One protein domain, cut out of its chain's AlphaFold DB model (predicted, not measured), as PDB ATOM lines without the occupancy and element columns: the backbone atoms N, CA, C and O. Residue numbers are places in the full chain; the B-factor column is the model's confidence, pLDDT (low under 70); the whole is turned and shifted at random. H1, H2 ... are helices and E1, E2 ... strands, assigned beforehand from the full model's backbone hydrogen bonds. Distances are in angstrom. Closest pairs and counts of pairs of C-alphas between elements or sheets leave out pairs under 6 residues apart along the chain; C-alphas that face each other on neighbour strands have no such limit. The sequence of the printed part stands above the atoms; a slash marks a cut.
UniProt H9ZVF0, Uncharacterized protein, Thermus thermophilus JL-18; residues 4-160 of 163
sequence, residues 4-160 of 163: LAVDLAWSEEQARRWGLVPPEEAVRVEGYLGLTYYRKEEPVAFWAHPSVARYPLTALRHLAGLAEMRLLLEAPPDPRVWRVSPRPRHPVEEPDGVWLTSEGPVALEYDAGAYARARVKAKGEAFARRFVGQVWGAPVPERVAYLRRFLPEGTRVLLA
ATOM      1  N   LEU A   4       4.993  34.368  18.481       96.25
ATOM      2  CA  LEU A   4       5.511  34.461  19.845       96.25
ATOM      3  C   LEU A   4       6.609  35.526  19.985       96.25
ATOM      4  O   LEU A   4       6.721  36.142  21.034       96.25
ATOM      5  N   ALA A   5       7.397  35.797  18.940       94.81
ATOM      6  CA  ALA A   5       8.393  36.870  18.979       94.81
ATOM      7  C   ALA A   5       7.758  38.274  19.058       94.81
ATOM      8  O   ALA A   5       8.421  39.220  19.483       94.81
ATOM      9  N   VAL A   6       6.488  38.409  18.660       96.00
ATOM     10  CA  VAL A   6       5.709  39.654  18.749       96.00
ATOM     11  C   VAL A   6       4.908  39.714  20.049       96.00
ATOM     12  O   VAL A   6       4.882  40.752  20.703       96.00
ATOM     13  N   ASP A   7       4.292  38.602  20.442       97.12
ATOM     14  CA  ASP A   7       3.434  38.514  21.631       97.12
ATOM     15  C   ASP A   7       4.216  38.342  22.940       97.12
ATOM     16  O   ASP A   7       3.742  38.702  24.016       97.12
ATOM     17  N   LEU A   8       5.432  37.801  22.849       97.75
ATOM     18  CA  LEU A   8       6.368  37.458  23.923       97.75
ATOM     19  C   LEU A   8       5.911  36.364  24.895       97.75
ATOM     20  O   LEU A   8       6.767  35.647  25.412       97.75
ATOM     21  N   ALA A   9       4.616  36.198  25.150       98.06
ATOM     22  CA  ALA A   9       4.101  35.082  25.932       98.06
ATOM     23  C   ALA A   9       2.692  34.684  25.496       98.06
ATOM     24  O   ALA A   9       1.861  35.543  25.209       98.06
ATOM     25  N   TRP A  10       2.417  33.385  25.546       98.44
ATOM     26  CA  TRP A  10       1.078  32.809  25.472       98.44
ATOM     27  C   TRP A  10       0.840  31.926  26.681       98.44
ATOM     28  O   TRP A  10       1.771  31.270  27.144       98.44
ATOM     29  N   SER A  11      -0.390  31.850  27.179       98.19
ATOM     30  CA  SER A  11      -0.725  30.724  28.056       98.19
ATOM     31  C   SER A  11      -0.889  29.446  27.229       98.19
ATOM     32  O   SER A  11      -1.147  29.490  26.022       98.19
ATOM     33  N   GLU A  12      -0.765  28.292  27.875       97.62
ATOM     34  CA  GLU A  12      -1.001  27.002  27.225       97.62
ATOM     35  C   GLU A  12      -2.465  26.851  26.762       97.62
ATOM     36  O   GLU A  12      -2.726  26.374  25.657       97.62
ATOM     37  N   GLU A  13      -3.418  27.353  27.555       96.12
ATOM     38  CA  GLU A  13      -4.843  27.391  27.199       96.12
ATOM     39  C   GLU A  13      -5.092  28.225  25.944       96.12
ATOM     40  O   GLU A  13      -5.782  27.792  25.020       96.12
ATOM     41  N   GLN A  14      -4.510  29.423  25.904       95.62
ATOM     42  CA  GLN A  14      -4.608  30.342  24.782       95.62
ATOM     43  C   GLN A  14      -4.022  29.707  23.523       95.62
ATOM     44  O   GLN A  14      -4.666  29.733  22.474       95.62
ATOM     45  N   ALA A  15      -2.838  29.097  23.627       97.00
ATOM     46  CA  ALA A  15      -2.214  28.411  22.504       97.00
ATOM     47  C   ALA A  15      -3.117  27.292  21.964       97.00
ATOM     48  O   ALA A  15      -3.352  27.222  20.759       97.00
ATOM     49  N   ARG A  16      -3.719  26.486  22.848       97.19
ATOM     50  CA  ARG A  16      -4.674  25.442  22.457       97.19
ATOM     51  C   ARG A  16      -5.930  26.018  21.798       97.19
ATOM     52  O   ARG A  16      -6.336  25.530  20.747       97.19
ATOM     53  N   ARG A  17      -6.548  27.036  22.403       97.06
ATOM     54  CA  ARG A  17      -7.795  27.660  21.927       97.06
ATOM     55  C   ARG A  17      -7.646  28.271  20.534       97.06
ATOM     56  O   ARG A  17      -8.570  28.174  19.734       97.06
ATOM     57  N   TRP A  18      -6.491  28.861  20.248       97.25
ATOM     58  CA  TRP A  18      -6.201  29.527  18.977       97.25
ATOM     59  C   TRP A  18      -5.405  28.663  17.987       97.25
ATOM     60  O   TRP A  18      -5.063  29.140  16.907       97.25
ATOM     61  N   GLY A  19      -5.092  27.409  18.332       97.00
ATOM     62  CA  GLY A  19      -4.279  26.525  17.491       97.00
ATOM     63  C   GLY A  19      -2.855  27.044  17.253       97.00
ATOM     64  O   GLY A  19      -2.270  26.783  16.201       97.00
ATOM     65  N   LEU A  20      -2.299  27.807  18.197       96.25
ATOM     66  CA  LEU A  20      -0.936  28.325  18.112       96.25
ATOM     67  C   LEU A  20       0.049  27.205  18.430       96.25
ATOM     68  O   LEU A  20      -0.067  26.528  19.450       96.25
ATOM     69  N   VAL A  21       1.051  27.053  17.572       96.62
ATOM     70  CA  VAL A  21       2.144  26.104  17.784       96.62
ATOM     71  C   VAL A  21       3.322  26.867  18.394       96.62
ATOM     72  O   VAL A  21       3.843  27.778  17.741       96.62
ATOM     73  N   PRO A  22       3.740  26.550  19.635       96.69
ATOM     74  CA  PRO A  22       4.934  27.140  20.223       96.69
ATOM     75  C   PRO A  22       6.153  26.818  19.351       96.69
ATOM     76  O   PRO A  22       6.325  25.662  18.958       96.69
ATOM     77  N   PRO A  23       6.991  27.810  19.013       96.62
ATOM     78  CA  PRO A  23       8.223  27.547  18.285       96.62
ATOM     79  C   PRO A  23       9.235  26.804  19.168       96.62
ATOM     80  O   PRO A  23       9.111  26.802  20.392       96.62
ATOM     81  N   GLU A  24      10.243  26.184  18.553       96.25
ATOM     82  CA  GLU A  24      11.225  25.332  19.244       96.25
ATOM     83  C   GLU A  24      11.971  26.073  20.365       96.25
ATOM     84  O   GLU A  24      12.235  25.509  21.423       96.25
ATOM     85  N   GLU A  25      12.260  27.360  20.169       95.50
ATOM     86  CA  GLU A  25      12.932  28.203  21.154       95.50
ATOM     87  C   GLU A  25      12.044  28.638  22.334       95.50
ATOM     88  O   GLU A  25      12.537  29.282  23.262       95.50
ATOM     89  N   ALA A  26      10.739  28.351  22.308       97.75
ATOM     90  CA  ALA A  26       9.831  28.749  23.376       97.75
ATOM     91  C   ALA A  26      10.175  28.034  24.691       97.75
ATOM     92  O   ALA A  26      10.348  26.819  24.749       97.75
ATOM     93  N   VAL A  27      10.207  28.795  25.782       98.50
ATOM     94  CA  VAL A  27      10.434  28.254  27.122       98.50
ATOM     95  C   VAL A  27       9.090  28.062  27.802       98.50
ATOM     96  O   VAL A  27       8.308  29.009  27.917       98.50
ATOM     97  N   ARG A  28       8.829  26.848  28.286       98.31
ATOM     98  CA  ARG A  28       7.659  26.574  29.119       98.31
ATOM     99  C   ARG A  28       7.913  27.044  30.550       98.31
ATOM    100  O   ARG A  28       8.901  26.645  31.162       98.31
ATOM    101  N   VAL A  29       7.026  27.881  31.076       98.50
ATOM    102  CA  VAL A  29       7.103  28.430  32.438       98.50
ATOM    103  C   VAL A  29       5.827  28.080  33.187       98.50
ATOM    104  O   VAL A  29       4.738  28.425  32.737       98.50
ATOM    105  N   GLU A  30       5.957  27.416  34.331       98.25
ATOM    106  CA  GLU A  30       4.830  26.947  35.139       98.25
ATOM    107  C   GLU A  30       4.751  27.654  36.490       98.25
ATOM    108  O   GLU A  30       5.747  28.147  37.026       98.25
ATOM    109  N   GLY A  31       3.559  27.647  37.077       97.81
ATOM    110  CA  GLY A  31       3.363  27.943  38.488       97.81
ATOM    111  C   GLY A  31       1.896  28.152  38.814       97.81
ATOM    112  O   GLY A  31       1.030  27.556  38.182       97.81
ATOM    113  N   TYR A  32       1.623  28.995  39.804       97.81
ATOM    114  CA  TYR A  32       0.271  29.270  40.277       97.81
ATOM    115  C   TYR A  32      -0.052  30.743  40.065       97.81
ATOM    116  O   TYR A  32       0.724  31.617  40.452       97.81
ATOM    117  N   LEU A  33      -1.176  31.026  39.407       97.12
ATOM    118  CA  LEU A  33      -1.610  32.396  39.168       97.12
ATOM    119  C   LEU A  33      -3.126  32.466  39.005       97.12
ATOM    120  O   LEU A  33      -3.731  31.638  38.335       97.12
ATOM    121  N   GLY A  34      -3.742  33.485  39.596       95.62
ATOM    122  CA  GLY A  34      -5.156  33.770  39.379       95.62
ATOM    123  C   GLY A  34      -5.401  34.480  38.049       95.62
ATOM    124  O   GLY A  34      -4.626  35.360  37.643       95.62
ATOM    125  N   LEU A  35      -6.536  34.161  37.413       93.00
ATOM    126  CA  LEU A  35      -7.012  34.807  36.182       93.00
ATOM    127  C   LEU A  35      -6.989  36.349  36.290       93.00
ATOM    128  O   LEU A  35      -6.603  37.049  35.354       93.00
ATOM    129  N   THR A  36      -7.321  36.871  37.474       95.12
ATOM    130  CA  THR A  36      -7.113  38.265  37.898       95.12
ATOM    131  C   THR A  36      -6.292  38.297  39.194       95.12
ATOM    132  O   THR A  36      -6.093  37.268  39.832       95.12
ATOM    133  N   TYR A  37      -5.869  39.482  39.647       93.75
ATOM    134  CA  TYR A  37      -5.196  39.660  40.951       93.75
ATOM    135  C   TYR A  37      -6.049  39.298  42.183       93.75
ATOM    136  O   TYR A  37      -5.515  39.213  43.282       93.75
ATOM    137  N   TYR A  38      -7.363  39.131  42.021       92.31
ATOM    138  CA  TYR A  38      -8.305  38.869  43.116       92.31
ATOM    139  C   TYR A  38      -9.032  37.523  42.985       92.31
ATOM    140  O   TYR A  38      -9.895  37.207  43.803       92.31
ATOM    141  N   ARG A  39      -8.741  36.744  41.938       94.00
ATOM    142  CA  ARG A  39      -9.243  35.374  41.789       94.00
ATOM    143  C   ARG A  39      -8.232  34.413  42.414       94.00
ATOM    144  O   ARG A  39      -7.049  34.730  42.509       94.00
ATOM    145  N   LYS A  40      -8.719  33.251  42.848       95.50
ATOM    146  CA  LYS A  40      -7.890  32.184  43.412       95.50
ATOM    147  C   LYS A  40      -6.791  31.794  42.419       95.50
ATOM    148  O   LYS A  40      -7.039  31.764  41.216       95.50
ATOM    149  N   GLU A  41      -5.600  31.512  42.934       97.06
ATOM    150  CA  GLU A  41      -4.503  30.999  42.122       97.06
ATOM    151  C   GLU A  41      -4.743  29.537  41.742       97.06
ATOM    152  O   GLU A  41      -5.134  28.714  42.576       97.06
ATOM    153  N   GLU A  42      -4.492  29.227  40.475       96.75
ATOM    154  CA  GLU A  42      -4.614  27.894  39.893       96.75
ATOM    155  C   GLU A  42      -3.321  27.549  39.141       96.75
ATOM    156  O   GLU A  42      -2.578  28.469  38.779       96.75
ATOM    157  N   PRO A  43      -3.009  26.254  38.935       97.81
ATOM    158  CA  PRO A  43      -1.880  25.855  38.108       97.81
ATOM    159  C   PRO A  43      -2.018  26.426  36.698       97.81
ATOM    160  O   PRO A  43      -3.044  26.242  36.046       97.81
ATOM    161  N   VAL A  44      -0.973  27.091  36.218       97.94
ATOM    162  CA  VAL A  44      -0.907  27.646  34.867       97.94
ATOM    163  C   VAL A  44       0.451  27.376  34.245       97.94
ATOM    164  O   VAL A  44       1.465  27.259  34.938       97.94
ATOM    165  N   ALA A  45       0.465  27.333  32.919       98.12
ATOM    166  CA  ALA A  45       1.672  27.239  32.124       98.12
ATOM    167  C   ALA A  45       1.645  28.280  31.003       98.12
ATOM    168  O   ALA A  45       0.598  28.559  30.411       98.12
ATOM    169  N   PHE A  46       2.813  28.844  30.718       98.62
ATOM    170  CA  PHE A  46       3.036  29.789  29.637       98.62
ATOM    171  C   PHE A  46       4.104  29.267  28.686       98.62
ATOM    172  O   PHE A  46       5.118  28.724  29.121       98.62
ATOM    173  N   TRP A  47       3.908  29.514  27.397       98.56
ATOM    174  CA  TRP A  47       4.960  29.500  26.391       98.56
ATOM    175  C   TRP A  47       5.517  30.914  26.278       98.56
ATOM    176  O   TRP A  47       4.824  31.822  25.823       98.56
ATOM    177  N   ALA A  48       6.751  31.116  26.730       98.31
ATOM    178  CA  ALA A  48       7.399  32.419  26.766       98.31
ATOM    179  C   ALA A  48       8.558  32.487  25.769       98.31
ATOM    180  O   ALA A  48       9.331  31.540  25.611       98.31
ATOM    181  N   HIS A  49       8.729  33.645  25.137       97.75
ATOM    182  CA  HIS A  49       9.949  33.953  24.408       97.75
ATOM    183  C   HIS A  49      11.147  33.973  25.388       97.75
ATOM    184  O   HIS A  49      11.010  34.505  26.499       97.75
ATOM    185  N   PRO A  50      12.341  33.466  25.009       97.06
ATOM    186  CA  PRO A  50      13.498  33.380  25.909       97.06
ATOM    187  C   PRO A  50      13.859  34.680  26.638       97.06
ATOM    188  O   PRO A  50      14.297  34.644  27.787       97.06
ATOM    189  N   SER A  51      13.642  35.839  26.005       96.12
ATOM    190  CA  SER A  51      13.943  37.152  26.600       96.12
ATOM    191  C   SER A  51      13.068  37.523  27.802       96.12
ATOM    192  O   SER A  51      13.477  38.365  28.600       96.12
ATOM    193  N   VAL A  52      11.887  36.913  27.948       96.62
ATOM    194  CA  VAL A  52      10.940  37.190  29.043       96.62
ATOM    195  C   VAL A  52      10.662  35.968  29.915       96.62
ATOM    196  O   VAL A  52       9.985  36.092  30.927       96.62
ATOM    197  N   ALA A  53      11.227  34.801  29.597       97.19
ATOM    198  CA  ALA A  53      10.982  33.548  30.318       97.19
ATOM    199  C   ALA A  53      11.294  33.606  31.829       97.19
ATOM    200  O   ALA A  53      10.739  32.839  32.608       97.19
ATOM    201  N   ARG A  54      12.175  34.519  32.259       96.12
ATOM    202  CA  ARG A  54      12.526  34.727  33.679       96.12
ATOM    203  C   ARG A  54      11.648  35.758  34.393       96.12
ATOM    204  O   ARG A  54      11.908  36.077  35.552       96.12
ATOM    205  N   TYR A  55      10.672  36.348  33.710       96.31
ATOM    206  CA  TYR A  55       9.797  37.342  34.319       96.31
ATOM    207  C   TYR A  55       8.805  36.692  35.288       96.31
ATOM    208  O   TYR A  55       8.470  35.517  35.141       96.31
ATOM    209  N   PRO A  56       8.292  37.451  36.275       95.50
ATOM    210  CA  PRO A  56       7.220  36.970  37.137       95.50
ATOM    211  C   PRO A  56       5.995  36.531  36.324       95.50
ATOM    212  O   PRO A  56       5.647  37.177  35.333       95.50
ATOM    213  N   LEU A  57       5.275  35.505  36.793       96.19
ATOM    214  CA  LEU A  57       4.058  35.002  36.133       96.19
ATOM    215  C   LEU A  57       3.011  36.099  35.904       96.19
ATOM    216  O   LEU A  57       2.311  36.098  34.896       96.19
ATOM    217  N   THR A  58       2.932  37.087  36.800       95.19
ATOM    218  CA  THR A  58       2.056  38.251  36.627       95.19
ATOM    219  C   THR A  58       2.400  39.059  35.377       95.19
ATOM    220  O   THR A  58       1.483  39.509  34.701       95.19
ATOM    221  N   ALA A  59       3.682  39.216  35.038       95.31
ATOM    222  CA  ALA A  59       4.113  39.892  33.817       95.31
ATOM    223  C   ALA A  59       3.848  39.028  32.573       95.31
ATOM    224  O   ALA A  59       3.328  39.544  31.585       95.31
ATOM    225  N   LEU A  60       4.106  37.713  32.641       97.31
ATOM    226  CA  LEU A  60       3.765  36.781  31.554       97.31
ATOM    227  C   LEU A  60       2.260  36.772  31.259       97.31
ATOM    228  O   LEU A  60       1.862  36.777  30.099       97.31
ATOM    229  N   ARG A  61       1.418  36.869  32.292       96.75
ATOM    230  CA  ARG A  61      -0.029  37.053  32.140       96.75
ATOM    231  C   ARG A  61      -0.392  38.327  31.386       96.75
ATOM    232  O   ARG A  61      -1.297  38.287  30.562       96.75
ATOM    233  N   HIS A  62       0.249  39.460  31.685       95.56
ATOM    234  CA  HIS A  62      -0.032  40.703  30.957       95.56
ATOM    235  C   HIS A  62       0.323  40.552  29.470       95.56
ATOM    236  O   HIS A  62      -0.482  40.922  28.621       95.56
ATOM    237  N   LEU A  63       1.465  39.934  29.160       97.75
ATOM    238  CA  LEU A  63       1.872  39.640  27.782       97.75
ATOM    239  C   LEU A  63       0.889  38.689  27.076       97.75
ATOM    240  O   LEU A  63       0.415  39.012  25.990       97.75
ATOM    241  N   ALA A  64       0.474  37.597  27.726       98.25
ATOM    242  CA  ALA A  64      -0.552  36.692  27.197       98.25
ATOM    243  C   ALA A  64      -1.913  37.390  27.007       98.25
ATOM    244  O   ALA A  64      -2.636  37.121  26.049       98.25
ATOM    245  N   GLY A  65      -2.256  38.331  27.887       98.06
ATOM    246  CA  GLY A  65      -3.437  39.177  27.748       98.06
ATOM    247  C   GLY A  65      -3.384  40.083  26.516       98.06
ATOM    248  O   GLY A  65      -4.367  40.175  25.780       98.06
ATOM    249  N   LEU A  66      -2.232  40.703  26.240       98.31
ATOM    250  CA  LEU A  66      -2.017  41.471  25.008       98.31
ATOM    251  C   LEU A  66      -2.060  40.571  23.770       98.31
ATOM    252  O   LEU A  66      -2.658  40.956  22.769       98.31
ATOM    253  N   ALA A  67      -1.494  39.366  23.838       98.25
ATOM    254  CA  ALA A  67      -1.593  38.384  22.762       98.25
ATOM    255  C   ALA A  67      -3.058  38.018  22.466       98.25
ATOM    256  O   ALA A  67      -3.466  37.988  21.305       98.25
ATOM    257  N   GLU A  68      -3.880  37.833  23.507       98.62
ATOM    258  CA  GLU A  68      -5.318  37.564  23.353       98.62
ATOM    259  C   GLU A  68      -6.008  38.737  22.654       98.62
ATOM    260  O   GLU A  68      -6.793  38.542  21.730       98.62
ATOM    261  N   MET A  69      -5.681  39.972  23.050       98.69
ATOM    262  CA  MET A  69      -6.199  41.165  22.382       98.69
ATOM    263  C   MET A  69      -5.779  41.211  20.912       98.69
ATOM    264  O   MET A  69      -6.620  41.514  20.073       98.69
ATOM    265  N   ARG A  70      -4.520  40.892  20.579       98.31
ATOM    266  CA  ARG A  70      -4.044  40.846  19.187       98.31
ATOM    267  C   ARG A  70      -4.875  39.871  18.358       98.31
ATOM    268  O   ARG A  70      -5.311  40.224  17.266       98.31
ATOM    269  N   LEU A  71      -5.099  38.669  18.888       97.88
ATOM    270  CA  LEU A  71      -5.863  37.607  18.233       97.88
ATOM    271  C   LEU A  71      -7.332  38.010  18.039       97.88
ATOM    272  O   LEU A  71      -7.846  37.899  16.934       97.88
ATOM    273  N   LEU A  72      -7.975  38.579  19.065       98.19
ATOM    274  CA  LEU A  72      -9.356  39.084  18.994       98.19
ATOM    275  C   LEU A  72      -9.533  40.285  18.054       98.19
ATOM    276  O   LEU A  72     -10.636  40.546  17.576       98.19
ATOM    277  N   LEU A  73      -8.474  41.063  17.848       97.25
ATOM    278  CA  LEU A  73      -8.444  42.175  16.900       97.25
ATOM    279  C   LEU A  73      -8.021  41.734  15.497       97.25
ATOM    280  O   LEU A  73      -7.964  42.581  14.609       97.25
ATOM    281  N   GLU A  74      -7.696  40.449  15.318       96.38
ATOM    282  CA  GLU A  74      -7.160  39.875  14.081       96.38
ATOM    283  C   GLU A  74      -5.921  40.633  13.570       96.38
ATOM    284  O   GLU A  74      -5.617  40.670  12.376       96.38
ATOM    285  N   ALA A  75      -5.174  41.254  14.489       96.19
ATOM    286  CA  ALA A  75      -3.996  42.022  14.140       96.19
ATOM    287  C   ALA A  75      -2.850  41.068  13.752       96.19
ATOM    288  O   ALA A  75      -2.576  40.085  14.464       96.19
ATOM    289  N   PRO A  76      -2.149  41.342  12.637       94.94
ATOM    290  CA  PRO A  76      -1.078  40.476  12.183       94.94
ATOM    291  C   PRO A  76       0.062  40.467  13.212       94.94
ATOM    292  O   PRO A  76       0.355  41.506  13.814       94.94
ATOM    293  N   PRO A  77       0.746  39.327  13.402       95.00
ATOM    294  CA  PRO A  77       1.940  39.248  14.232       95.00
ATOM    295  C   PRO A  77       3.147  39.881  13.511       95.00
ATOM    296  O   PRO A  77       4.115  39.207  13.163       95.00
ATOM    297  N   ASP A  78       3.078  41.187  13.255       95.75
ATOM    298  CA  ASP A  78       4.126  41.991  12.621       95.75
ATOM    299  C   ASP A  78       4.578  43.090  13.601       95.75
ATOM    300  O   ASP A  78       3.754  43.928  13.968       95.75
ATOM    301  N   PRO A  79       5.864  43.166  13.996       93.50
ATOM    302  CA  PRO A  79       6.364  44.193  14.923       93.50
ATOM    303  C   PRO A  79       6.275  45.630  14.374       93.50
ATOM    304  O   PRO A  79       6.445  46.614  15.105       93.50
ATOM    305  N   ARG A  80       6.026  45.795  13.071       94.25
ATOM    306  CA  ARG A  80       5.737  47.097  12.456       94.25
ATOM    307  C   ARG A  80       4.295  47.540  12.689       94.25
ATOM    308  O   ARG A  80       4.030  48.725  12.545       94.25
ATOM    309  N   VAL A  81       3.409  46.619  13.062       95.38
ATOM    310  CA  VAL A  81       1.981  46.854  13.305       95.38
ATOM    311  C   VAL A  81       1.652  46.710  14.789       95.38
ATOM    312  O   VAL A  81       0.991  47.572  15.349       95.38
ATOM    313  N   TRP A  82       2.139  45.665  15.450       97.25
ATOM    314  CA  TRP A  82       1.843  45.352  16.846       97.25
ATOM    315  C   TRP A  82       3.115  45.377  17.687       97.25
ATOM    316  O   TRP A  82       4.051  44.617  17.438       97.25
ATOM    317  N   ARG A  83       3.167  46.259  18.686       95.50
ATOM    318  CA  ARG A  83       4.333  46.418  19.560       95.50
ATOM    319  C   ARG A  83       3.910  46.299  21.008       95.50
ATOM    320  O   ARG A  83       3.100  47.092  21.473       95.50
ATOM    321  N   VAL A  84       4.503  45.356  21.725       94.12
ATOM    322  CA  VAL A  84       4.326  45.215  23.172       94.12
ATOM    323  C   VAL A  84       5.565  45.729  23.894       94.12
ATOM    324  O   VAL A  84       6.691  45.590  23.413       94.12
ATOM    325  N   SER A  85       5.364  46.333  25.056       89.81
ATOM    326  CA  SER A  85       6.447  46.690  25.956       89.81
ATOM    327  C   SER A  85       6.647  45.559  26.967       89.81
ATOM    328  O   SER A  85       5.722  45.218  27.703       89.81
ATOM    329  N   PRO A  86       7.858  44.986  27.073       79.19
ATOM    330  CA  PRO A  86       8.125  43.930  28.044       79.19
ATOM    331  C   PRO A  86       8.242  44.461  29.484       79.19
ATOM    332  O   PRO A  86       8.469  43.689  30.411       79.19
ATOM    333  N   ARG A  87       8.144  45.776  29.724       81.56
ATOM    334  CA  ARG A  87       8.365  46.330  31.067       81.56
ATOM    335  C   ARG A  87       7.276  45.849  32.041       81.56
ATOM    336  O   ARG A  87       6.097  45.990  31.751       81.56
ATOM    337  N   PRO A  88       7.616  45.383  33.256       70.69
ATOM    338  CA  PRO A  88       6.601  44.950  34.226       70.69
ATOM    339  C   PRO A  88       5.738  46.093  34.778       70.69
ATOM    340  O   PRO A  88       4.695  45.857  35.385       70.69
ATOM    341  N   ARG A  89       6.215  47.338  34.668       76.44
ATOM    342  CA  ARG A  89       5.551  48.535  35.187       76.44
ATOM    343  C   ARG A  89       5.721  49.681  34.209       76.44
ATOM    344  O   ARG A  89       6.829  49.936  33.745       76.44
ATOM    345  N   HIS A  90       4.629  50.401  34.000       77.25
ATOM    346  CA  HIS A  90       4.562  51.529  33.087       77.25
ATOM    347  C   HIS A  90       4.137  52.798  33.838       77.25
ATOM    348  O   HIS A  90       3.271  52.734  34.726       77.25
ATOM    349  N   PRO A  91       4.712  53.966  33.511       82.31
ATOM    350  CA  PRO A  91       4.129  55.264  33.835       82.31
ATOM    351  C   PRO A  91       2.659  55.368  33.395       82.31
ATOM    352  O   PRO A  91       2.165  54.563  32.610       82.31
ATOM    353  N   VAL A  92       1.928  56.365  33.906       83.12
ATOM    354  CA  VAL A  92       0.516  56.583  33.517       83.12
ATOM    355  C   VAL A  92       0.376  56.782  32.005       83.12
ATOM    356  O   VAL A  92      -0.590  56.330  31.409       83.12
ATOM    357  N   GLU A  93       1.343  57.440  31.382       83.81
ATOM    358  CA  GLU A  93       1.253  57.830  29.975       83.81
ATOM    359  C   GLU A  93       1.760  56.760  29.001       83.81
ATOM    360  O   GLU A  93       1.561  56.896  27.796       83.81
ATOM    361  N   GLU A  94       2.409  55.707  29.507       91.44
ATOM    362  CA  GLU A  94       2.917  54.610  28.684       91.44
ATOM    363  C   GLU A  94       1.911  53.448  28.704       91.44
ATOM    364  O   GLU A  94       1.596  52.941  29.791       91.44
ATOM    365  N   PRO A  95       1.371  53.043  27.540       95.06
ATOM    366  CA  PRO A  95       0.550  51.846  27.438       95.06
ATOM    367  C   PRO A  95       1.409  50.580  27.480       95.06
ATOM    368  O   PRO A  95       2.609  50.626  27.198       95.06
ATOM    369  N   ASP A  96       0.784  49.447  27.789       95.94
ATOM    370  CA  ASP A  96       1.441  48.134  27.724       95.94
ATOM    371  C   ASP A  96       1.877  47.775  26.288       95.94
ATOM    372  O   ASP A  96       2.828  47.020  26.077       95.94
ATOM    373  N   GLY A  97       1.203  48.335  25.281       96.62
ATOM    374  CA  GLY A  97       1.578  48.206  23.881       96.62
ATOM    375  C   GLY A  97       0.975  49.283  22.987       96.62
ATOM    376  O   GLY A  97       0.179  50.122  23.411       96.62
ATOM    377  N   VAL A  98       1.357  49.254  21.715       97.69
ATOM    378  CA  VAL A  98       0.830  50.132  20.671       97.69
ATOM    379  C   VAL A  98       0.501  49.305  19.434       97.69
ATOM    380  O   VAL A  98       1.327  48.527  18.954       97.69
ATOM    381  N   TRP A  99      -0.697  49.524  18.897       98.06
ATOM    382  CA  TRP A  99      -1.116  49.045  17.587       98.06
ATOM    383  C   TRP A  99      -1.050  50.197  16.580       98.06
ATOM    384  O   TRP A  99      -1.708  51.219  16.742       98.06
ATOM    385  N   LEU A 100      -0.215  50.059  15.557       97.38
ATOM    386  CA  LEU A 100      -0.045  51.043  14.495       97.38
ATOM    387  C   LEU A 100      -1.049  50.757  13.377       97.38
ATOM    388  O   LEU A 100      -0.918  49.765  12.658       97.38
ATOM    389  N   THR A 101      -2.051  51.625  13.247       95.56
ATOM    390  CA  THR A 101      -3.074  51.562  12.194       95.56
ATOM    391  C   THR A 101      -2.812  52.626  11.127       95.56
ATOM    392  O   THR A 101      -1.946  53.488  11.286       95.56
ATOM    393  N   SER A 102      -3.576  52.595  10.033       94.56
ATOM    394  CA  SER A 102      -3.545  53.642   9.002       94.56
ATOM    395  C   SER A 102      -4.001  55.014   9.510       94.56
ATOM    396  O   SER A 102      -3.629  56.027   8.929       94.56
ATOM    397  N   GLU A 103      -4.800  55.051  10.579       95.44
ATOM    398  CA  GLU A 103      -5.284  56.289  11.202       95.44
ATOM    399  C   GLU A 103      -4.285  56.846  12.226       95.44
ATOM    400  O   GLU A 103      -4.326  58.029  12.551       95.44
ATOM    401  N   GLY A 104      -3.370  56.007  12.724       96.44
ATOM    402  CA  GLY A 104      -2.331  56.390  13.673       96.44
ATOM    403  C   GLY A 104      -2.102  55.353  14.778       96.44
ATOM    404  O   GLY A 104      -2.601  54.228  14.718       96.44
ATOM    405  N   PRO A 105      -1.313  55.701  15.807       97.50
ATOM    406  CA  PRO A 105      -1.027  54.796  16.912       97.50
ATOM    407  C   PRO A 105      -2.225  54.681  17.865       97.50
ATOM    408  O   PRO A 105      -2.714  55.680  18.394       97.50
ATOM    409  N   VAL A 106      -2.645  53.447  18.130       98.38
ATOM    410  CA  VAL A 106      -3.685  53.070  19.092       98.38
ATOM    411  C   VAL A 106      -3.024  52.476  20.335       98.38
ATOM    412  O   VAL A 106      -2.231  51.539  20.232       98.38
ATOM    413  N   ALA A 107      -3.339  53.008  21.515       98.25
ATOM    414  CA  ALA A 107      -2.826  52.487  22.782       98.25
ATOM    415  C   ALA A 107      -3.470  51.138  23.138       98.25
ATOM    416  O   ALA A 107      -4.682  50.972  22.992       98.25
ATOM    417  N   LEU A 108      -2.671  50.202  23.650       98.31
ATOM    418  CA  LEU A 108      -3.113  48.895  24.130       98.31
ATOM    419  C   LEU A 108      -2.809  48.769  25.621       98.31
ATOM    420  O   LEU A 108      -1.663  48.934  26.030       98.31
ATOM    421  N   GLU A 109      -3.810  48.437  26.425       98.00
ATOM    422  CA  GLU A 109      -3.621  48.200  27.859       98.00
ATOM    423  C   GLU A 109      -4.341  46.925  28.285       98.00
ATOM    424  O   GLU A 109      -5.494  46.696  27.910       98.00
ATOM    425  N   TYR A 110      -3.685  46.110  29.106       97.69
ATOM    426  CA  TYR A 110      -4.281  44.913  29.674       97.69
ATOM    427  C   TYR A 110      -4.447  45.048  31.188       97.69
ATOM    428  O   TYR A 110      -3.480  45.199  31.929       97.69
ATOM    429  N   ASP A 111      -5.680  44.950  31.681       96.81
ATOM    430  CA  ASP A 111      -5.992  45.113  33.099       96.81
ATOM    431  C   ASP A 111      -6.502  43.807  33.716       96.81
ATOM    432  O   ASP A 111      -7.691  43.477  33.692       96.81
ATOM    433  N   ALA A 112      -5.581  43.086  34.359       94.75
ATOM    434  CA  ALA A 112      -5.874  41.876  35.121       94.75
ATOM    435  C   ALA A 112      -6.460  42.150  36.525       94.75
ATOM    436  O   ALA A 112      -6.430  41.275  37.391       94.75
ATOM    437  N   GLY A 113      -6.964  43.356  36.802       92.62
ATOM    438  CA  GLY A 113      -7.657  43.699  38.045       92.62
ATOM    439  C   GLY A 113      -6.832  44.449  39.091       92.62
ATOM    440  O   GLY A 113      -7.334  44.654  40.192       92.62
ATOM    441  N   ALA A 114      -5.596  44.861  38.788       87.25
ATOM    442  CA  ALA A 114      -4.742  45.576  39.749       87.25
ATOM    443  C   ALA A 114      -5.051  47.075  39.850       87.25
ATOM    444  O   ALA A 114      -4.703  47.712  40.846       87.25
ATOM    445  N   TYR A 115      -5.653  47.679  38.825       90.94
ATOM    446  CA  TYR A 115      -5.793  49.129  38.805       90.94
ATOM    447  C   TYR A 115      -6.971  49.614  39.647       90.94
ATOM    448  O   TYR A 115      -8.129  49.242  39.445       90.94
ATOM    449  N   ALA A 116      -6.682  50.535  40.561       93.06
ATOM    450  CA  ALA A 116      -7.714  51.323  41.213       93.06
ATOM    451  C   ALA A 116      -8.376  52.289  40.215       93.06
ATOM    452  O   ALA A 116      -7.797  52.659  39.191       93.06
ATOM    453  N   ARG A 117      -9.568  52.782  40.567       95.94
ATOM    454  CA  ARG A 117     -10.384  53.681  39.727       95.94
ATOM    455  C   ARG A 117      -9.597  54.892  39.234       95.94
ATOM    456  O   ARG A 117      -9.681  55.244  38.061       95.94
ATOM    457  N   ALA A 118      -8.839  55.521  40.133       95.31
ATOM    458  CA  ALA A 118      -8.029  56.693  39.816       95.31
ATOM    459  C   ALA A 118      -6.971  56.383  38.746       95.31
ATOM    460  O   ALA A 118      -6.748  57.195  37.854       95.31
ATOM    461  N   ARG A 119      -6.368  55.187  38.791       95.25
ATOM    462  CA  ARG A 119      -5.358  54.759  37.820       95.25
ATOM    463  C   ARG A 119      -5.966  54.498  36.444       95.25
ATOM    464  O   ARG A 119      -5.390  54.953  35.463       95.25
ATOM    465  N   VAL A 120      -7.124  53.833  36.382       97.06
ATOM    466  CA  VAL A 120      -7.849  53.593  35.118       97.06
ATOM    467  C   VAL A 120      -8.205  54.912  34.439       97.06
ATOM    468  O   VAL A 120      -7.890  55.096  33.269       97.06
ATOM    469  N   LYS A 121      -8.781  55.860  35.190       97.62
ATOM    470  CA  LYS A 121      -9.108  57.194  34.668       97.62
ATOM    471  C   LYS A 121      -7.877  57.935  34.161       97.62
ATOM    472  O   LYS A 121      -7.858  58.373  33.018       97.62
ATOM    473  N   ALA A 122      -6.835  58.021  34.990       96.69
ATOM    474  CA  ALA A 122      -5.622  58.753  34.643       96.69
ATOM    475  C   ALA A 122      -4.944  58.188  33.383       96.69
ATOM    476  O   ALA A 122      -4.536  58.961  32.521       96.69
ATOM    477  N   LYS A 123      -4.861  56.854  33.251       97.19
ATOM    478  CA  LYS A 123      -4.339  56.198  32.042       97.19
ATOM    479  C   LYS A 123      -5.232  56.472  30.830       97.19
ATOM    480  O   LYS A 123      -4.733  56.936  29.814       97.19
ATOM    481  N   GLY A 124      -6.543  56.256  30.949       97.38
ATOM    482  CA  GLY A 124      -7.482  56.465  29.843       97.38
ATOM    483  C   GLY A 124      -7.471  57.900  29.306       97.38
ATOM    484  O   GLY A 124      -7.428  58.108  28.094       97.38
ATOM    485  N   GLU A 125      -7.437  58.897  30.193       97.31
ATOM    486  CA  GLU A 125      -7.316  60.312  29.819       97.31
ATOM    487  C   GLU A 125      -5.951  60.636  29.200       97.31
ATOM    488  O   GLU A 125      -5.876  61.383  28.224       97.31
ATOM    489  N   ALA A 126      -4.861  60.077  29.739       97.00
ATOM    490  CA  ALA A 126      -3.532  60.255  29.160       97.00
ATOM    491  C   ALA A 126      -3.454  59.667  27.745       97.00
ATOM    492  O   ALA A 126      -2.884  60.298  26.855       97.00
ATOM    493  N   PHE A 127      -4.067  58.503  27.516       97.94
ATOM    494  CA  PHE A 127      -4.083  57.874  26.202       97.94
ATOM    495  C   PHE A 127      -4.928  58.659  25.201       97.94
ATOM    496  O   PHE A 127      -4.461  58.909  24.094       97.94
ATOM    497  N   ALA A 128      -6.105  59.142  25.609       97.00
ATOM    498  CA  ALA A 128      -6.968  59.967  24.760       97.00
ATOM    499  C   ALA A 128      -6.287  61.260  24.269       97.00
ATOM    500  O   ALA A 128      -6.644  61.783  23.221       97.00
ATOM    501  N   ARG A 129      -5.293  61.778  25.007       95.94
ATOM    502  CA  ARG A 129      -4.507  62.956  24.603       95.94
ATOM    503  C   ARG A 129      -3.348  62.644  23.651       95.94
ATOM    504  O   ARG A 129      -2.833  63.564  23.027       95.94
ATOM    505  N   ARG A 130      -2.880  61.393  23.598       95.50
ATOM    506  CA  ARG A 130      -1.602  61.015  22.956       95.50
ATOM    507  C   ARG A 130      -1.755  60.069  21.768       95.50
ATOM    508  O   ARG A 130      -0.840  59.982  20.953       95.50
ATOM    509  N   PHE A 131      -2.863  59.346  21.693       97.25
ATOM    510  CA  PHE A 131      -3.111  58.294  20.713       97.25
ATOM    511  C   PHE A 131      -4.410  58.579  19.969       97.25
ATOM    512  O   PHE A 131      -5.320  59.198  20.517       97.25
ATOM    513  N   VAL A 132      -4.511  58.098  18.728       97.19
ATOM    514  CA  VAL A 132      -5.728  58.283  17.915       97.19
ATOM    515  C   VAL A 132      -6.879  57.391  18.387       97.19
ATOM    516  O   VAL A 132      -8.034  57.627  18.059       97.19
ATOM    517  N   GLY A 133      -6.566  56.382  19.200       97.50
ATOM    518  CA  GLY A 133      -7.534  55.515  19.851       97.50
ATOM    519  C   GLY A 133      -6.903  54.733  20.997       97.50
ATOM    520  O   GLY A 133      -5.691  54.778  21.225       97.50
ATOM    521  N   GLN A 134      -7.734  53.988  21.719       98.38
ATOM    522  CA  GLN A 134      -7.280  53.092  22.776       98.38
ATOM    523  C   GLN A 134      -8.151  51.840  22.853       98.38
ATOM    524  O   GLN A 134      -9.379  51.906  22.732       98.38
ATOM    525  N   VAL A 135      -7.500  50.700  23.073       98.62
ATOM    526  CA  VAL A 135      -8.141  49.409  23.299       98.62
ATOM    527  C   VAL A 135      -7.654  48.848  24.624       98.62
ATOM    528  O   VAL A 135      -6.455  48.743  24.869       98.62
ATOM    529  N   TRP A 136      -8.602  48.464  25.469       98.62
ATOM    530  CA  TRP A 136      -8.327  47.848  26.759       98.62
ATOM    531  C   TRP A 136      -8.806  46.400  26.769       98.62
ATOM    532  O   TRP A 136      -9.899  46.108  26.287       98.62
ATOM    533  N   GLY A 137      -8.015  45.498  27.337       98.38
ATOM    534  CA  GLY A 137      -8.384  44.104  27.565       98.38
ATOM    535  C   GLY A 137      -8.528  43.802  29.050       98.38
ATOM    536  O   GLY A 137      -7.803  44.346  29.881       98.38
ATOM    537  N   ALA A 138      -9.458  42.916  29.394       98.44
ATOM    538  CA  ALA A 138      -9.545  42.344  30.731       98.44
ATOM    539  C   ALA A 138      -9.979  40.875  30.667       98.44
ATOM    540  O   ALA A 138     -10.743  40.504  29.773       98.44
ATOM    541  N   PRO A 139      -9.552  40.036  31.625       97.62
ATOM    542  CA  PRO A 139      -9.777  38.596  31.544       97.62
ATOM    543  C   PRO A 139     -11.193  38.155  31.930       97.62
ATOM    544  O   PRO A 139     -11.568  37.026  31.642       97.62
ATOM    545  N   VAL A 140     -11.969  39.005  32.616       97.56
ATOM    546  CA  VAL A 140     -13.290  38.636  33.150       97.56
ATOM    547  C   VAL A 140     -14.354  39.704  32.878       97.56
ATOM    548  O   VAL A 140     -14.030  40.902  32.883       97.56
ATOM    549  N   PRO A 141     -15.633  39.317  32.686       98.00
ATOM    550  CA  PRO A 141     -16.705  40.252  32.338       98.00
ATOM    551  C   PRO A 141     -16.908  41.376  33.356       98.00
ATOM    552  O   PRO A 141     -17.148  42.522  32.974       98.00
ATOM    553  N   GLU A 142     -16.762  41.093  34.654       97.19
ATOM    554  CA  GLU A 142     -16.960  42.105  35.695       97.19
ATOM    555  C   GLU A 142     -15.896  43.204  35.603       97.19
ATOM    556  O   GLU A 142     -16.177  44.382  35.846       97.19
ATOM    557  N   ARG A 143     -14.673  42.844  35.188       97.44
ATOM    558  CA  ARG A 143     -13.597  43.814  34.982       97.44
ATOM    559  C   ARG A 143     -13.790  44.614  33.697       97.44
ATOM    560  O   ARG A 143     -13.544  45.815  33.705       97.44
ATOM    561  N   VAL A 144     -14.314  44.005  32.634       98.38
ATOM    562  CA  VAL A 144     -14.726  44.731  31.418       98.38
ATOM    563  C   VAL A 144     -15.787  45.785  31.746       98.38
ATOM    564  O   VAL A 144     -15.655  46.941  31.343       98.38
ATOM    565  N   ALA A 145     -16.811  45.421  32.524       97.81
ATOM    566  CA  ALA A 145     -17.847  46.357  32.963       97.81
ATOM    567  C   ALA A 145     -17.265  47.499  33.816       97.81
ATOM    568  O   ALA A 145     -17.613  48.666  33.623       97.81
ATOM    569  N   TYR A 146     -16.334  47.176  34.718       97.62
ATOM    570  CA  TYR A 146     -15.604  48.166  35.506       97.62
ATOM    571  C   TYR A 146     -14.842  49.168  34.628       97.62
ATOM    572  O   TYR A 146     -14.951  50.374  34.842       97.62
ATOM    573  N   LEU A 147     -14.097  48.687  33.629       98.06
ATOM    574  CA  LEU A 147     -13.332  49.529  32.708       98.06
ATOM    575  C   LEU A 147     -14.246  50.453  31.898       98.06
ATOM    576  O   LEU A 147     -14.032  51.664  31.886       98.06
ATOM    577  N   ARG A 148     -15.320  49.915  31.306       97.94
ATOM    578  CA  ARG A 148     -16.301  50.699  30.531       97.94
ATOM    579  C   ARG A 148     -16.937  51.833  31.335       97.94
ATOM    580  O   ARG A 148     -17.277  52.860  30.768       97.94
ATOM    581  N   ARG A 149     -17.079  51.672  32.653       97.31
ATOM    582  CA  ARG A 149     -17.632  52.710  33.535       97.31
ATOM    583  C   ARG A 149     -16.691  53.902  33.744       97.31
ATOM    584  O   ARG A 149     -17.156  54.979  34.116       97.31
ATOM    585  N   PHE A 150     -15.379  53.710  33.612       97.38
ATOM    586  CA  PHE A 150     -14.386  54.710  34.021       97.38
ATOM    587  C   PHE A 150     -13.465  55.191  32.907       97.38
ATOM    588  O   PHE A 150     -12.804  56.210  33.107       97.38
ATOM    589  N   LEU A 151     -13.411  54.487  31.781       97.94
ATOM    590  CA  LEU A 151     -12.666  54.918  30.609       97.94
ATOM    591  C   LEU A 151     -13.439  55.990  29.824       97.94
ATOM    592  O   LEU A 151     -14.667  56.048  29.923       97.94
ATOM    593  N   PRO A 152     -12.736  56.840  29.054       96.06
ATOM    594  CA  PRO A 152     -13.374  57.807  28.169       96.06
ATOM    595  C   PRO A 152     -14.325  57.144  27.166       96.06
ATOM    596  O   PRO A 152     -14.104  56.006  26.740       96.06
ATOM    597  N   GLU A 153     -15.353  57.883  26.753       93.81
ATOM    598  CA  GLU A 153     -16.263  57.466  25.686       93.81
ATOM    599  C   GLU A 153     -15.495  57.145  24.391       93.81
ATOM    600  O   GLU A 153     -14.437  57.712  24.121       93.81
ATOM    601  N   GLY A 154     -15.989  56.174  23.619       91.88
ATOM    602  CA  GLY A 154     -15.312  55.683  22.414       91.88
ATOM    603  C   GLY A 154     -14.161  54.700  22.673       91.88
ATOM    604  O   GLY A 154     -13.656  54.098  21.729       91.88
ATOM    605  N   THR A 155     -13.770  54.462  23.932       97.38
ATOM    606  CA  THR A 155     -12.765  53.434  24.261       97.38
ATOM    607  C   THR A 155     -13.296  52.029  23.973       97.38
ATOM    608  O   THR A 155     -14.311  51.603  24.534       97.38
ATOM    609  N   ARG A 156     -12.574  51.253  23.154       98.06
ATOM    610  CA  ARG A 156     -12.898  49.841  22.913       98.06
ATOM    611  C   ARG A 156     -12.415  48.996  24.092       98.06
ATOM    612  O   ARG A 156     -11.241  49.036  24.445       98.06
ATOM    613  N   VAL A 157     -13.306  48.198  24.682       98.50
ATOM    614  CA  VAL A 157     -12.967  47.292  25.796       98.50
ATOM    615  C   VAL A 157     -13.327  45.855  25.438       98.50
ATOM    616  O   VAL A 157     -14.501  45.556  25.180       98.50
ATOM    617  N   LEU A 158     -12.317  44.988  25.447       98.62
ATOM    618  CA  LEU A 158     -12.371  43.578  25.077       98.62
ATOM    619  C   LEU A 158     -12.440  42.681  26.317       98.62
ATOM    620  O   LEU A 158     -11.707  42.882  27.289       98.62
ATOM    621  N   LEU A 159     -13.282  41.648  26.242       98.56
ATOM    622  CA  LEU A 159     -13.128  40.465  27.081       98.56
ATOM    623  C   LEU A 159     -12.027  39.612  26.449       98.56
ATOM    624  O   LEU A 159     -12.231  39.047  25.382       98.56
ATOM    625  N   ALA A 160     -10.865  39.582  27.088       98.06
ATOM    626  CA  ALA A 160      -9.649  38.958  26.584       98.06
ATOM    627  C   ALA A 160      -9.103  37.992  27.650       98.06
ATOM    628  O   ALA A 160      -8.167  38.346  28.374       98.06
TER     629      ALA A 160
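Overview. This is residues 4 to 160 of the 163 residues of an uncharacterized protein of Thermus thermophilus JL-18 (UniProt H9ZVF0). One long helix, H3, lies in the middle between two sheets, a twisted one of five strands and a smaller one of three. H4 and H5 cover the far face of the larger sheet, and short H2 packs on the far face of the smaller one. The printed part has 157 residues, with five named helices and eight named strands in the order H1 E1 H2 E2 E3 H3 E4 E5 E6 H4 E7 H5 E8, and its class is mixed, helices and strands. The larger sheet, E4 E5 E6 E7 E8, is mixed, and the smaller, E1 E3 E2, is antiparallel. The whole is compact and rounded, with a radius of gyration of the C-alphas of 14.8 A and spans of 41 by 37 by 26 A.

Arrangement. E4, residues 82 to 84, E5, 97 to 100, and E6, 105 to 110, form a meander, each strand the antiparallel neighbour of the one before; N 83 and O 98, and N 99 and O 106, are each 2.9 A apart. E7, residues 133 to 138, is the parallel neighbour of E6 and of E8, residues 156 to 159; N 135 and O 107, and N 158 and O 136, are each 2.8 A apart. H4, residues 117 to 130, and H5, 141 to 150, lie on the same face, at heights over the sheet of 10.4 A and 8.5 A. They touch, H4 with residues 117 to 121 alone, at a steep tilt of 64 degrees; their closest C-alphas, of Lys 121 and Phe 150, are 5.9 A apart. E6 H4 E7 and E7 H5 E8 are strand-helix-strand units, parallel neighbour strands with a helix between, and both crossovers are right-handed. H3, residues 57 to 72, is on the opposite face, making three layers; the C-alphas of Gly 65 and Tyr 110, the closest of H3 and E6, are 6.1 A apart. H3 is also on the sheet of E1, residues 9 to 11, E3, 42 to 48, and E2, 27 to 33; its closest C-alphas to E1, Ala 64 and Trp 10, are 4.6 A apart. N 10 and O 47 are 2.9 A apart, and N 44 and O 31 of the hairpin E2 and E3 2.8 A. H2, residues 12 to 18, is on the face opposite H3, and E1 H2 E2 is a split strand-helix-strand unit, with E3 between its strands and a right-handed crossover. H1, residues 4 to 7, touches H3, with the C-alphas of Asp 7 and Ala 67 5.2 A apart. In H2, H3 and H4 every O i to N i+4 pair is within hydrogen-bond range, in H5 5 of 6, and H1 is too short for such a pair.

Along the chain. H1 begins at C-alpha 4, (5.511, 34.461, 19.845), and E8 ends at C-alpha 159, (-13.128, 40.465, 27.081). From first to last C-alpha H3 measures 22.1 A, H4 20.3 A, E3 18.4 A and E2 17.5 A.

Size, cuts and confidence. The farthest C-alphas, of Glu 24 and Glu 153, are 42.8 A apart. The printed part has no cut; the link from E4 to E5, residues 85 to 96, is long. The mean pLDDT of the printed part is 95.8, and no printed residue is under 70.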